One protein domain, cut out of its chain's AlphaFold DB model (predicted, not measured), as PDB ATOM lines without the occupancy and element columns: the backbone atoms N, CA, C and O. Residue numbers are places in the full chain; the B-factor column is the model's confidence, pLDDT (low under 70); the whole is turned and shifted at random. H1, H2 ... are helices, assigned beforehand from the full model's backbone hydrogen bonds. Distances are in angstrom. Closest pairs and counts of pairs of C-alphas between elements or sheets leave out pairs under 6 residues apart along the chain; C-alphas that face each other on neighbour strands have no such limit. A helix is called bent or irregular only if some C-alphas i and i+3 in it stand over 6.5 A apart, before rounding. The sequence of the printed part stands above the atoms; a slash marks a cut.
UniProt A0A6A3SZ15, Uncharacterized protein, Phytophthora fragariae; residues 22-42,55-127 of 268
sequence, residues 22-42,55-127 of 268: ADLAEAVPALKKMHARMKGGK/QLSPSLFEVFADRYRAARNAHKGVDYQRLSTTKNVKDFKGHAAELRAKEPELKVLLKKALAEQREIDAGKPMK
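AT A GLANCE: This is residues 22 to 42 and 55 to 127 of the 268 residues of an uncharacterized protein of Phytophthora fragariae (UniProt A0A6A3SZ15). A long helix, H5, crosses two antiparallel helices, H1 and H2, that run side by side, and it lies over one side of that pair. A small helical hairpin, H3 and H4, sits at the end where H5 begins, beyond H2. The printed part has 94 residues with five named helices, in the order H1, H2, H3, H4, H5, and no named strand; the class is all helix. The whole is compact, with a radius of gyration of the C-alphas of 14.1 A, and spans 42 by 33 by 19 A.

HOW THE PARTS SIT: Begin with H5, residues 103 to 121, the longest helix. With residues 109 to 117 alone it touches H1, residues 22 to 38; their closest C-alphas, of Ala 27 and Leu 114, are 4.6 A apart, and the lines are about perpendicular at 81 degrees. Residues 106 to 110 of H5 alone touch H2, residues 58 to 73, which meets them with residues 61 to 65 alone; the closest C-alphas, of Phe 61 and Leu 106, are 7.0 A apart, and the angle is 84 degrees, about perpendicular. H1 and H2 touch at a shallow tilt of 5 degrees, opposite ways, closest at the C-alphas of Val 28 and Ala 65, 6.1 A apart. Look next at H3, residues 80 to 85, and H4, residues 96 to 101: this hairpin touches at the C-alphas of Tyr 80 and Ala 96, 5.0 A apart, with a steep tilt of 40 degrees, opposite ways. The helix packing is mostly crossed, with 1 of these 4 touching pairs at a shallow tilt. H2 and H3 are near each other, with 5 pairs of C-alphas within 10 A, while H4 and H5 meet only through their link. H1 is apart from H3 and H4. In H2, H3, H4 and H5 every O i to N i+4 pair is within hydrogen-bond range; in H1 12 of 13 are.

IN THESE COORDINATES: Find C-alpha 103 at (-23.579, 7.949, -12.277); from there H5 runs 26.7 A to C-alpha 121 at (-18.281, 33.127, -19.286). H1 starts at C-alpha 22, (-14.012, 23.076, -6.951), and covers 24.7 A, with a kink of 25 degrees near residue 29; it is neither bent nor irregular, but only just: C-alphas 25 and 28 are 6.0 A apart. H2 covers 22.5 A, and H3 and H4 have six residues each.

THE WHOLE: The C-alphas farthest apart, of Gly 94 and Gly 123, are 43.3 A apart. Residues 43 to 54 are not printed, and C-alphas 42 and 55 stand 20.3 A apart across this cut, in the link from H1 to H2. Of the links that are printed whole, H4 to H5 is tight, H2 to H3 and H3 to H4 are short, and none is long. The mean pLDDT of the printed part is 87.6; residues 40 to 42 and 125 to 126 are under 70.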
ATOM      1  N   ALA A  22     -13.779  21.722  -6.460       91.00
ATOM      2  CA  ALA A  22     -14.012  23.076  -6.951       91.00
ATOM      3  C   ALA A  22     -14.781  23.062  -8.281       91.00
ATOM      4  O   ALA A  22     -15.846  23.667  -8.381       91.00
ATOM      5  N   ASP A  23     -14.316  22.277  -9.256       93.12
ATOM      6  CA  ASP A  23     -14.996  22.143 -10.548       93.12
ATOM      7  C   ASP A  23     -16.408  21.569 -10.384       93.12
ATOM      8  O   ASP A  23     -17.339  21.985 -11.065       93.12
ATOM      9  N   LEU A  24     -16.609  20.638  -9.448       92.56
ATOM     10  CA  LEU A  24     -17.921  20.074  -9.147       92.56
ATOM     11  C   LEU A  24     -18.862  21.109  -8.512       92.56
ATOM     12  O   LEU A  24     -20.071  21.081  -8.760       92.56
ATOM     13  N   ALA A  25     -18.332  22.032  -7.703       93.00
ATOM     14  CA  ALA A  25     -19.107  23.131  -7.136       93.00
ATOM     15  C   ALA A  25     -19.607  24.102  -8.219       93.00
ATOM     16  O   ALA A  25     -20.726  24.601  -8.086       93.00
ATOM     17  N   GLU A  26     -18.835  24.297  -9.291       94.69
ATOM     18  CA  GLU A  26     -19.199  25.088 -10.476       94.69
ATOM     19  C   GLU A  26     -20.100  24.316 -11.459       94.69
ATOM     20  O   GLU A  26     -21.056  24.867 -12.009       94.69
ATOM     21  N   ALA A  27     -19.854  23.017 -11.648       95.56
ATOM     22  CA  ALA A  27     -20.552  22.184 -12.625       95.56
ATOM     23  C   ALA A  27     -22.039  21.981 -12.291       95.56
ATOM     24  O   ALA A  27     -22.887  21.985 -13.181       95.56
ATOM     25  N   VAL A  28     -22.391  21.829 -11.009       94.75
ATOM     26  CA  VAL A  28     -23.792  21.639 -10.582       94.75
ATOM     27  C   VAL A  28     -24.692  22.845 -10.919       94.75
ATOM     28  O   VAL A  28     -25.758  22.640 -11.506       94.75
ATOM     29  N   PRO A  29     -24.338  24.103 -10.587       95.25
ATOM     30  CA  PRO A  29     -25.117  25.257 -11.030       95.25
ATOM     31  C   PRO A  29     -25.034  25.475 -12.549       95.25
ATOM     32  O   PRO A  29     -26.029  25.902 -13.137       95.25
ATOM     33  N   ALA A  30     -23.911  25.146 -13.200       94.19
ATOM     34  CA  ALA A  30     -23.803  25.184 -14.660       94.19
ATOM     35  C   ALA A  30     -24.811  24.240 -15.341       94.19
ATOM     36  O   ALA A  30     -25.492  24.645 -16.283       94.19
ATOM     37  N   LEU A  31     -25.001  23.030 -14.803       94.69
ATOM     38  CA  LEU A  31     -25.992  22.063 -15.285       94.69
ATOM     39  C   LEU A  31     -27.420  22.628 -15.227       94.69
ATOM     40  O   LEU A  31     -28.173  22.519 -16.194       94.69
ATOM     41  N   LYS A  32     -27.777  23.303 -14.127       92.88
ATOM     42  CA  LYS A  32     -29.085  23.970 -13.971       92.88
ATOM     43  C   LYS A  32     -29.288  25.066 -15.021       92.88
ATOM     44  O   LYS A  32     -30.356  25.152 -15.629       92.88
ATOM     45  N   LYS A  33     -28.260  25.886 -15.273       90.38
ATOM     46  CA  LYS A  33     -28.290  26.920 -16.324       90.38
ATOM     47  C   LYS A  33     -28.434  26.299 -17.719       90.38
ATOM     48  O   LYS A  33     -29.248  26.777 -18.506       90.38
ATOM     49  N   MET A  34     -27.705  25.221 -18.006       90.56
ATOM     50  CA  MET A  34     -27.770  24.484 -19.275       90.56
ATOM     51  C   MET A  34     -29.178  23.937 -19.542       90.56
ATOM     52  O   MET A  34     -29.753  24.192 -20.601       90.56
ATOM     53  N   HIS A  35     -29.793  23.268 -18.562       89.25
ATOM     54  CA  HIS A  35     -31.173  22.788 -18.692       89.25
ATOM     55  C   HIS A  35     -32.184  23.925 -18.862       89.25
ATOM     56  O   HIS A  35     -33.118  23.799 -19.658       89.25
ATOM     57  N   ALA A  36     -32.007  25.043 -18.151       86.69
ATOM     58  CA  ALA A  36     -32.872  26.210 -18.297       86.69
ATOM     59  C   ALA A  36     -32.819  26.787 -19.723       86.69
ATOM     60  O   ALA A  36     -33.874  27.087 -20.290       86.69
ATOM     61  N   ARG A  37     -31.622  26.867 -20.328       84.19
ATOM     62  CA  ARG A  37     -31.436  27.272 -21.733       84.19
ATOM     63  C   ARG A  37     -32.111  26.297 -22.696       84.19
ATOM     64  O   ARG A  37     -32.923  26.725 -23.511       84.19
ATOM     65  N   MET A  38     -31.860  24.993 -22.545       81.19
ATOM     66  CA  MET A  38     -32.477  23.947 -23.380       81.19
ATOM     67  C   MET A  38     -34.008  23.978 -23.342       81.19
ATOM     68  O   MET A  38     -34.670  23.668 -24.330       81.19
ATOM     69  N   LYS A  39     -34.591  24.369 -22.205       78.31
ATOM     70  CA  LYS A  39     -36.043  24.476 -22.060       78.31
ATOM     71  C   LYS A  39     -36.651  25.587 -22.924       78.31
ATOM     72  O   LYS A  39     -37.850  25.531 -23.198       78.31
ATOM     73  N   GLY A  40     -35.874  26.605 -23.312       68.00
ATOM     74  CA  GLY A  40     -36.323  27.712 -24.166       68.00
ATOM     75  C   GLY A  40     -37.599  28.407 -23.668       68.00
ATOM     76  O   GLY A  40     -38.464  28.751 -24.466       68.00
ATOM     77  N   GLY A  41     -37.793  28.506 -22.346       66.00
ATOM     78  CA  GLY A  41     -39.008  29.068 -21.735       66.00
ATOM     79  C   GLY A  41     -40.252  28.159 -21.735       66.00
ATOM     80  O   GLY A  41     -41.269  28.510 -21.135       66.00
ATOM     81  N   LYS A  42     -40.201  26.964 -22.339       66.44
ATOM     82  CA  LYS A  42     -41.319  26.002 -22.326       66.44
ATOM     83  C   LYS A  42     -41.453  25.362 -20.945       66.44
ATOM     84  O   LYS A  42     -40.470  25.120 -20.256       66.44
ATOM     85  N   GLN A  55     -35.310   6.355 -16.912       78.06
ATOM     86  CA  GLN A  55     -34.615   7.527 -17.418       78.06
ATOM     87  C   GLN A  55     -34.709   8.624 -16.363       78.06
ATOM     88  O   GLN A  55     -35.717   8.745 -15.665       78.06
ATOM     89  N   LEU A  56     -33.720   9.502 -16.285       84.88
ATOM     90  CA  LEU A  56     -33.800  10.686 -15.437       84.88
ATOM     91  C   LEU A  56     -34.229  11.875 -16.294       84.88
ATOM     92  O   LEU A  56     -33.751  12.058 -17.409       84.88
ATOM     93  N   SER A  57     -35.214  12.637 -15.825       84.44
ATOM     94  CA  SER A  57     -35.539  13.918 -16.450       84.44
ATOM     95  C   SER A  57     -34.439  14.935 -16.113       84.44
ATOM     96  O   SER A  57     -33.719  14.737 -15.130       84.44
ATOM     97  N   PRO A  58     -34.329  16.053 -16.852       87.62
ATOM     98  CA  PRO A  58     -33.372  17.115 -16.531       87.62
ATOM     99  C   PRO A  58     -33.421  17.559 -15.056       87.62
ATOM    100  O   PRO A  58     -32.392  17.644 -14.391       87.62
ATOM    101  N   SER A  59     -34.623  17.716 -14.490       85.31
ATOM    102  CA  SER A  59     -34.804  18.070 -13.076       85.31
ATOM    103  C   SER A  59     -34.355  16.967 -12.111       85.31
ATOM    104  O   SER A  59     -33.867  17.253 -11.023       85.31
ATOM    105  N   LEU A  60     -34.516  15.694 -12.484       89.00
ATOM    106  CA  LEU A  60     -34.037  14.573 -11.675       89.00
ATOM    107  C   LEU A  60     -32.509  14.462 -11.721       89.00
ATOM    108  O   LEU A  60     -31.900  14.161 -10.695       89.00
ATOM    109  N   PHE A  61     -31.887  14.770 -12.863       91.44
ATOM    110  CA  PHE A  61     -30.432  14.889 -12.965       91.44
ATOM    111  C   PHE A  61     -29.881  16.003 -12.073       91.44
ATOM    112  O   PHE A  61     -28.851  15.801 -11.442       91.44
ATOM    113  N   GLU A  62     -30.571  17.136 -11.941       91.62
ATOM    114  CA  GLU A  62     -30.158  18.206 -11.021       91.62
ATOM    115  C   GLU A  62     -30.172  17.751  -9.556       91.62
ATOM    116  O   GLU A  62     -29.213  17.990  -8.821       91.62
ATOM    117  N   VAL A  63     -31.225  17.042  -9.135       91.19
ATOM    118  CA  VAL A  63     -31.297  16.487  -7.773       91.19
ATOM    119  C   VAL A  63     -30.218  15.428  -7.558       91.19
ATOM    120  O   VAL A  63     -29.604  15.376  -6.490       91.19
ATOM    121  N   PHE A  64     -29.956  14.595  -8.567       92.38
ATOM    122  CA  PHE A  64     -28.891  13.604  -8.507       92.38
ATOM    123  C   PHE A  64     -27.507  14.273  -8.410       92.38
ATOM    124  O   PHE A  64     -26.711  13.898  -7.551       92.38
ATOM    125  N   ALA A  65     -27.262  15.333  -9.182       94.19
ATOM    126  CA  ALA A  65     -26.042  16.136  -9.137       94.19
ATOM    127  C   ALA A  65     -25.800  16.764  -7.755       94.19
ATOM    128  O   ALA A  65     -24.694  16.689  -7.217       94.19
ATOM    129  N   ASP A  66     -26.843  17.330  -7.138       93.38
ATOM    130  CA  ASP A  66     -26.759  17.899  -5.789       93.38
ATOM    131  C   ASP A  66     -26.388  16.833  -4.743       93.38
ATOM    132  O   ASP A  66     -25.582  17.086  -3.841       93.38
ATOM    133  N   ARG A  67     -26.928  15.614  -4.878       92.06
ATOM    134  CA  ARG A  67     -26.608  14.479  -3.996       92.06
ATOM    135  C   ARG A  67     -25.199  13.945  -4.222       92.06
ATOM    136  O   ARG A  67     -24.509  13.662  -3.245       92.06
ATOM    137  N   TYR A  68     -24.774  13.857  -5.477       93.12
ATOM    138  CA  TYR A  68     -23.420  13.472  -5.854       93.12
ATOM    139  C   TYR A  68     -22.384  14.446  -5.280       93.12
ATOM    140  O   TYR A  68     -21.451  14.029  -4.595       93.12
ATOM    141  N   ARG A  69     -22.611  15.757  -5.435       94.44
ATOM    142  CA  ARG A  69     -21.771  16.802  -4.834       94.44
ATOM    143  C   ARG A  69     -21.719  16.709  -3.312       94.44
ATOM    144  O   ARG A  69     -20.639  16.793  -2.739       94.44
ATOM    145  N   ALA A  70     -22.858  16.501  -2.648       92.75
ATOM    146  CA  ALA A  70     -22.892  16.359  -1.192       92.75
ATOM    147  C   ALA A  70     -22.091  15.141  -0.698       92.75
ATOM    148  O   ALA A  70     -21.400  15.235   0.315       92.75
ATOM    149  N   ALA A  71     -22.156  14.014  -1.413       92.12
ATOM    150  CA  ALA A  71     -21.373  12.823  -1.093       92.12
ATOM    151  C   ALA A  71     -19.866  13.067  -1.285       92.12
ATOM    152  O   ALA A  71     -19.080  12.801  -0.375       92.12
ATOM    153  N   ARG A  72     -19.481  13.677  -2.415       92.12
ATOM    154  CA  ARG A  72     -18.093  14.062  -2.715       92.12
ATOM    155  C   ARG A  72     -17.518  15.030  -1.679       92.12
ATOM    156  O   ARG A  72     -16.413  14.796  -1.205       92.12
ATOM    157  N   ASN A  73     -18.281  16.041  -1.256       91.19
ATOM    158  CA  ASN A  73     -17.880  16.970  -0.190       91.19
ATOM    159  C   ASN A  73     -17.697  16.279   1.169       91.19
ATOM    160  O   ASN A  73     -16.916  16.734   1.995       91.19
ATOM    161  N   ALA A  74     -18.415  15.181   1.410       91.50
ATOM    162  CA  ALA A  74     -18.252  14.361   2.605       91.50
ATOM    163  C   ALA A  74     -17.151  13.294   2.458       91.50
ATOM    164  O   ALA A  74     -17.017  12.458   3.352       91.50
ATOM    165  N   HIS A  75     -16.411  13.287   1.340       86.75
ATOM    166  CA  HIS A  75     -15.433  12.259   0.971       86.75
ATOM    167  C   HIS A  75     -16.009  10.832   1.018       86.75
ATOM    168  O   HIS A  75     -15.344   9.885   1.433       86.75
ATOM    169  N   LYS A  76     -17.275  10.675   0.609       89.31
ATOM    170  CA  LYS A  76     -18.007   9.399   0.593       89.31
ATOM    171  C   LYS A  76     -18.596   9.125  -0.789       89.31
ATOM    172  O   LYS A  76     -18.869  10.043  -1.559       89.31
ATOM    173  N   GLY A  77     -18.839   7.848  -1.083       86.75
ATOM    174  CA  GLY A  77     -19.644   7.445  -2.237       86.75
ATOM    175  C   GLY A  77     -21.117   7.828  -2.068       86.75
ATOM    176  O   GLY A  77     -21.602   8.013  -0.946       86.75
ATOM    177  N   VAL A  78     -21.846   7.943  -3.180       89.56
ATOM    178  CA  VAL A  78     -23.292   8.183  -3.139       89.56
ATOM    179  C   VAL A  78     -24.001   6.951  -2.577       89.56
ATOM    180  O   VAL A  78     -23.892   5.846  -3.102       89.56
ATOM    181  N   ASP A  79     -24.772   7.149  -1.512       90.88
ATOM    182  CA  ASP A  79     -25.625   6.107  -0.944       90.88
ATOM    183  C   ASP A  79     -26.908   5.963  -1.778       90.88
ATOM    184  O   ASP A  79     -27.939   6.592  -1.511       90.88
ATOM    185  N   TYR A  80     -26.818   5.147  -2.827       91.81
ATOM    186  CA  TYR A  80     -27.908   4.867  -3.764       91.81
ATOM    187  C   TYR A  80     -29.117   4.203  -3.113       91.81
ATOM    188  O   TYR A  80     -30.254   4.487  -3.491       91.81
ATOM    189  N   GLN A  81     -28.888   3.362  -2.104       90.12
ATOM    190  CA  GLN A  81     -29.969   2.680  -1.406       90.12
ATOM    191  C   GLN A  81     -30.785   3.686  -0.602       90.12
ATOM    192  O   GLN A  81     -32.014   3.731  -0.706       90.12
ATOM    193  N   ARG A  82     -30.107   4.579   0.122       87.88
ATOM    194  CA  ARG A  82     -30.775   5.674   0.820       87.88
ATOM    195  C   ARG A  82     -31.434   6.645  -0.151       87.88
ATOM    196  O   ARG A  82     -32.559   7.066   0.093       87.88
ATOM    197  N   LEU A  83     -30.783   6.966  -1.270       86.31
ATOM    198  CA  LEU A  83     -31.347   7.842  -2.302       86.31
ATOM    199  C   LEU A  83     -32.662   7.278  -2.864       86.31
ATOM    200  O   LEU A  83     -33.653   8.007  -2.933       86.31
ATOM    201  N   SER A  84     -32.694   5.973  -3.146       87.12
ATOM    202  CA  SER A  84     -33.870   5.252  -3.648       87.12
ATOM    203  C   SER A  84     -34.981   5.033  -2.615       87.12
ATOM    204  O   SER A  84     -36.074   4.598  -2.954       87.12
ATOM    205  N   THR A  85     -34.732   5.305  -1.337       84.44
ATOM    206  CA  THR A  85     -35.741   5.170  -0.273       84.44
ATOM    207  C   THR A  85     -36.220   6.524   0.242       84.44
ATOM    208  O   THR A  85     -37.179   6.593   1.015       84.44
ATOM    209  N   THR A  86     -35.607   7.623  -0.214       78.94
ATOM    210  CA  THR A  86     -36.024   8.966   0.185       78.94
ATOM    211  C   THR A  86     -37.442   9.290  -0.288       78.94
ATOM    212  O   THR A  86     -37.814   9.075  -1.438       78.94
ATOM    213  N   LYS A  87     -38.246   9.880   0.604       74.19
ATOM    214  CA  LYS A  87     -39.636  10.276   0.307       74.19
ATOM    215  C   LYS A  87     -39.742  11.477  -0.644       74.19
ATOM    216  O   LYS A  87     -40.825  11.760  -1.146       74.19
ATOM    217  N   ASN A  88     -38.634  12.178  -0.882       73.12
ATOM    218  CA  ASN A  88     -38.623  13.480  -1.550       73.12
ATOM    219  C   ASN A  88     -38.648  13.375  -3.082       73.12
ATOM    220  O   ASN A  88     -39.038  14.334  -3.740       73.12
ATOM    221  N   VAL A  89     -38.248  12.232  -3.652       79.75
ATOM    222  CA  VAL A  89     -38.218  12.010  -5.105       79.75
ATOM    223  C   VAL A  89     -38.845  10.656  -5.407       79.75
ATOM    224  O   VAL A  89     -38.197   9.618  -5.290       79.75
ATOM    225  N   LYS A  90     -40.128  10.660  -5.786       81.75
ATOM    226  CA  LYS A  90     -40.878   9.423  -6.065       81.75
ATOM    227  C   LYS A  90     -40.250   8.607  -7.196       81.75
ATOM    228  O   LYS A  90     -40.237   7.388  -7.105       81.75
ATOM    229  N   ASP A  91     -39.676   9.278  -8.192       82.56
ATOM    230  CA  ASP A  91     -39.065   8.637  -9.361       82.56
ATOM    231  C   ASP A  91     -37.783   7.861  -9.034       82.56
ATOM    232  O   ASP A  91     -37.367   7.015  -9.812       82.56
ATOM    233  N   PHE A  92     -37.147   8.110  -7.886       87.56
ATOM    234  CA  PHE A  92     -35.976   7.341  -7.444       87.56
ATOM    235  C   PHE A  92     -36.368   6.062  -6.707       87.56
ATOM    236  O   PHE A  92     -35.512   5.217  -6.437       87.56
ATOM    237  N   LYS A  93     -37.650   5.917  -6.351       88.88
ATOM    238  CA  LYS A  93     -38.094   4.885  -5.427       88.88
ATOM    239  C   LYS A  93     -37.875   3.487  -5.998       88.88
ATOM    240  O   LYS A  93     -38.461   3.148  -7.015       88.88
ATOM    241  N   GLY A  94     -37.083   2.670  -5.304       87.44
ATOM    242  CA  GLY A  94     -36.814   1.283  -5.705       87.44
ATOM    243  C   GLY A  94     -35.798   1.113  -6.840       87.44
ATOM    244  O   GLY A  94     -35.526  -0.022  -7.209       87.44
ATOM    245  N   HIS A  95     -35.196   2.199  -7.339       88.38
ATOM    246  CA  HIS A  95     -34.286   2.185  -8.493       88.38
ATOM    247  C   HIS A  95     -32.813   2.429  -8.115       88.38
ATOM    248  O   HIS A  95     -32.103   3.214  -8.744       88.38
ATOM    249  N   ALA A  96     -32.337   1.821  -7.021       90.75
ATOM    250  CA  ALA A  96     -30.975   2.046  -6.523       90.75
ATOM    251  C   ALA A  96     -29.890   1.599  -7.518       90.75
ATOM    252  O   ALA A  96     -28.868   2.273  -7.667       90.75
ATOM    253  N   ALA A  97     -30.107   0.468  -8.195       90.62
ATOM    254  CA  ALA A  97     -29.163  -0.075  -9.166       90.62
ATOM    255  C   ALA A  97     -29.093   0.809 -10.420       90.62
ATOM    256  O   ALA A  97     -28.007   1.114 -10.908       90.62
ATOM    257  N   GLU A  98     -30.240   1.285 -10.895       90.75
ATOM    258  CA  GLU A  98     -30.345   2.144 -12.068       90.75
ATOM    259  C   GLU A  98     -29.774   3.538 -11.798       90.75
ATOM    260  O   GLU A  98     -29.091   4.094 -12.654       90.75
ATOM    261  N   LEU A  99     -29.967   4.087 -10.592       90.56
ATOM    262  CA  LEU A  99     -29.314   5.333 -10.177       90.56
ATOM    263  C   LEU A  99     -27.789   5.199 -10.153       90.56
ATOM    264  O   LEU A  99     -27.096   6.097 -10.625       90.56
ATOM    265  N   ARG A 100     -27.268   4.069  -9.658       92.19
ATOM    266  CA  ARG A 100     -25.830   3.776  -9.700       92.19
ATOM    267  C   ARG A 100     -25.325   3.683 -11.138       92.19
ATOM    268  O   ARG A 100     -24.307   4.280 -11.465       92.19
ATOM    269  N   ALA A 101     -26.061   2.998 -12.012       91.69
ATOM    270  CA  ALA A 101     -25.721   2.882 -13.430       91.69
ATOM    271  C   ALA A 101     -25.769   4.227 -14.181       91.69
ATOM    272  O   ALA A 101     -25.104   4.382 -15.199       91.69
ATOM    273  N   LYS A 102     -26.527   5.211 -13.679       90.50
ATOM    274  CA  LYS A 102     -26.611   6.571 -14.235       90.50
ATOM    275  C   LYS A 102     -25.514   7.518 -13.739       90.50
ATOM    276  O   LYS A 102     -25.421   8.633 -14.248       90.50
ATOM    277  N   GLU A 103     -24.680   7.113 -12.781       91.94
ATOM    278  CA  GLU A 103     -23.579   7.949 -12.277       91.94
ATOM    279  C   GLU A 103     -22.579   8.362 -13.378       91.94
ATOM    280  O   GLU A 103     -22.265   9.550 -13.452       91.94
ATOM    281  N   PRO A 104     -22.115   7.471 -14.281       91.44
ATOM    282  CA  PRO A 104     -21.203   7.868 -15.356       91.44
ATOM    283  C   PRO A 104     -21.827   8.908 -16.296       91.44
ATOM    284  O   PRO A 104     -21.194   9.905 -16.633       91.44
ATOM    285  N   GLU A 105     -23.102   8.730 -16.652       91.75
ATOM    286  CA  GLU A 105     -23.854   9.684 -17.475       91.75
ATOM    287  C   GLU A 105     -23.972  11.050 -16.784       91.75
ATOM    288  O   GLU A 105     -23.762  12.085 -17.415       91.75
ATOM    289  N   LEU A 106     -24.221  11.064 -15.467       92.69
ATOM    290  CA  LEU A 106     -24.207  12.286 -14.664       92.69
ATOM    291  C   LEU A 106     -22.832  12.977 -14.703       92.69
ATOM    292  O   LEU A 106     -22.777  14.199 -14.849       92.69
ATOM    293  N   LYS A 107     -21.726  12.229 -14.580       93.38
ATOM    294  CA  LYS A 107     -20.364  12.796 -14.626       93.38
ATOM    295  C   LYS A 107     -20.072  13.451 -15.974       93.38
ATOM    296  O   LYS A 107     -19.578  14.578 -16.000       93.38
ATOM    297  N   VAL A 108     -20.424  12.787 -17.076       93.12
ATOM    298  CA  VAL A 108     -20.280  13.334 -18.436       93.12
ATOM    299  C   VAL A 108     -21.109  14.610 -18.597       93.12
ATOM    300  O   VAL A 108     -20.596  15.624 -19.069       93.12
ATOM    301  N   LEU A 109     -22.364  14.601 -18.137       92.75
ATOM    302  CA  LEU A 109     -23.239  15.778 -18.152       92.75
ATOM    303  C   LEU A 109     -22.652  16.959 -17.370       92.75
ATOM    304  O   LEU A 109     -22.702  18.088 -17.852       92.75
ATOM    305  N   LEU A 110     -22.075  16.717 -16.190       94.44
ATOM    306  CA  LEU A 110     -21.447  17.758 -15.373       94.44
ATOM    307  C   LEU A 110     -20.198  18.346 -16.039       94.44
ATOM    308  O   LEU A 110     -20.055  19.567 -16.069       94.44
ATOM    309  N   LYS A 111     -19.325  17.503 -16.611       94.25
ATOM    310  CA  LYS A 111     -18.153  17.956 -17.380       94.25
ATOM    311  C   LYS A 111     -18.577  18.826 -18.564       94.25
ATOM    312  O   LYS A 111     -18.053  19.923 -18.738       94.25
ATOM    313  N   LYS A 112     -19.573  18.366 -19.329       92.12
ATOM    314  CA  LYS A 112     -20.125  19.095 -20.477       92.12
ATOM    315  C   LYS A 112     -20.716  20.443 -20.064       92.12
ATOM    316  O   LYS A 112     -20.381  21.460 -20.661       92.12
ATOM    317  N   ALA A 113     -21.552  20.458 -19.027       92.00
ATOM    318  CA  ALA A 113     -22.184  21.681 -18.546       92.00
ATOM    319  C   ALA A 113     -21.158  22.705 -18.043       92.00
ATOM    320  O   ALA A 113     -21.313  23.899 -18.292       92.00
ATOM    321  N   LEU A 114     -20.106  22.245 -17.356       93.88
ATOM    322  CA  LEU A 114     -19.017  23.103 -16.900       93.88
ATOM    323  C   LEU A 114     -18.238  23.705 -18.074       93.88
ATOM    324  O   LEU A 114     -18.006  24.911 -18.082       93.88
ATOM    325  N   ALA A 115     -17.861  22.889 -19.061       91.06
ATOM    326  CA  ALA A 115     -17.155  23.357 -20.251       91.06
ATOM    327  C   ALA A 115     -17.981  24.403 -21.016       91.06
ATOM    328  O   ALA A 115     -17.491  25.500 -21.272       91.06
ATOM    329  N   GLU A 116     -19.259  24.114 -21.279       88.00
ATOM    330  CA  GLU A 116     -20.175  25.043 -21.950       88.00
ATOM    331  C   GLU A 116     -20.331  26.354 -21.162       88.00
ATOM    332  O   GLU A 116     -20.311  27.441 -21.735       88.00
ATOM    333  N   GLN A 117     -20.457  26.282 -19.832       89.38
ATOM    334  CA  GLN A 117     -20.572  27.486 -19.011       89.38
ATOM    335  C   GLN A 117     -19.284  28.318 -19.023       89.38
ATOM    336  O   GLN A 117     -19.374  29.538 -19.103       89.38
ATOM    337  N   ARG A 118     -18.106  27.683 -19.009       90.69
ATOM    338  CA  ARG A 118     -16.814  28.378 -19.128       90.69
ATOM    339  C   ARG A 118     -16.639  29.053 -20.485       90.69
ATOM    340  O   ARG A 118     -16.087  30.144 -20.544       90.69
ATOM    341  N   GLU A 119     -17.126  28.444 -21.565       87.00
ATOM    342  CA  GLU A 119     -17.140  29.082 -22.887       87.00
ATOM    343  C   GLU A 119     -18.031  30.327 -22.904       87.00
ATOM    344  O   GLU A 119     -17.602  31.377 -23.387       87.00
ATOM    345  N   ILE A 120     -19.225  30.237 -22.310       84.38
ATOM    346  CA  ILE A 120     -20.143  31.373 -22.169       84.38
ATOM    347  C   ILE A 120     -19.507  32.491 -21.332       84.38
ATOM    348  O   ILE A 120     -19.546  33.653 -21.733       84.38
ATOM    349  N   ASP A 121     -18.907  32.154 -20.188       86.25
ATOM    350  CA  ASP A 121     -18.281  33.127 -19.286       86.25
ATOM    351  C   ASP A 121     -17.045  33.788 -19.931       86.25
ATOM    352  O   ASP A 121     -16.765  34.958 -19.677       86.25
ATOM    353  N   ALA A 122     -16.352  33.085 -20.837       86.81
ATOM    354  CA  ALA A 122     -15.282  33.630 -21.677       86.81
ATOM    355  C   ALA A 122     -15.789  34.519 -22.834       86.81
ATOM    356  O   ALA A 122     -14.993  34.963 -23.662       86.81
ATOM    357  N   GLY A 123     -17.100  34.766 -22.924       76.38
ATOM    358  CA  GLY A 123     -17.711  35.593 -23.963       76.38
ATOM    359  C   GLY A 123     -17.790  34.918 -25.332       76.38
ATOM    360  O   GLY A 123     -18.087  35.596 -26.317       76.38
ATOM    361  N   LYS A 124     -17.545  33.601 -25.426       74.31
ATOM    362  CA  LYS A 124     -17.783  32.865 -26.672       74.31
ATOM    363  C   LYS A 124     -19.297  32.713 -26.855       74.31
ATOM    364  O   LYS A 124     -19.947  32.110 -25.995       74.31
ATOM    365  N   PRO A 125     -19.890  33.248 -27.937       63.94
ATOM    366  CA  PRO A 125     -21.295  33.000 -28.219       63.94
ATOM    367  C   PRO A 125     -21.502  31.496 -28.432       63.94
ATOM    368  O   PRO A 125     -20.630  30.817 -28.976       63.94
ATOM    369  N   MET A 126     -22.656  30.974 -28.003       68.19
ATOM    370  CA  MET A 126     -23.073  29.618 -28.372       68.19
ATOM    371  C   MET A 126     -22.915  29.439 -29.886       68.19
ATOM    372  O   MET A 126     -23.240  30.364 -30.635       68.19
ATOM    373  N   LYS A 127     -22.416  28.268 -30.313       70.19
ATOM    374  CA  LYS A 127     -22.282  27.921 -31.736       70.19
ATOM    375  C   LYS A 127     -23.568  28.320 -32.462       70.19
ATOM    376  O   LYS A 127     -24.664  27.957 -32.028       70.19
TER     377      LYS A 127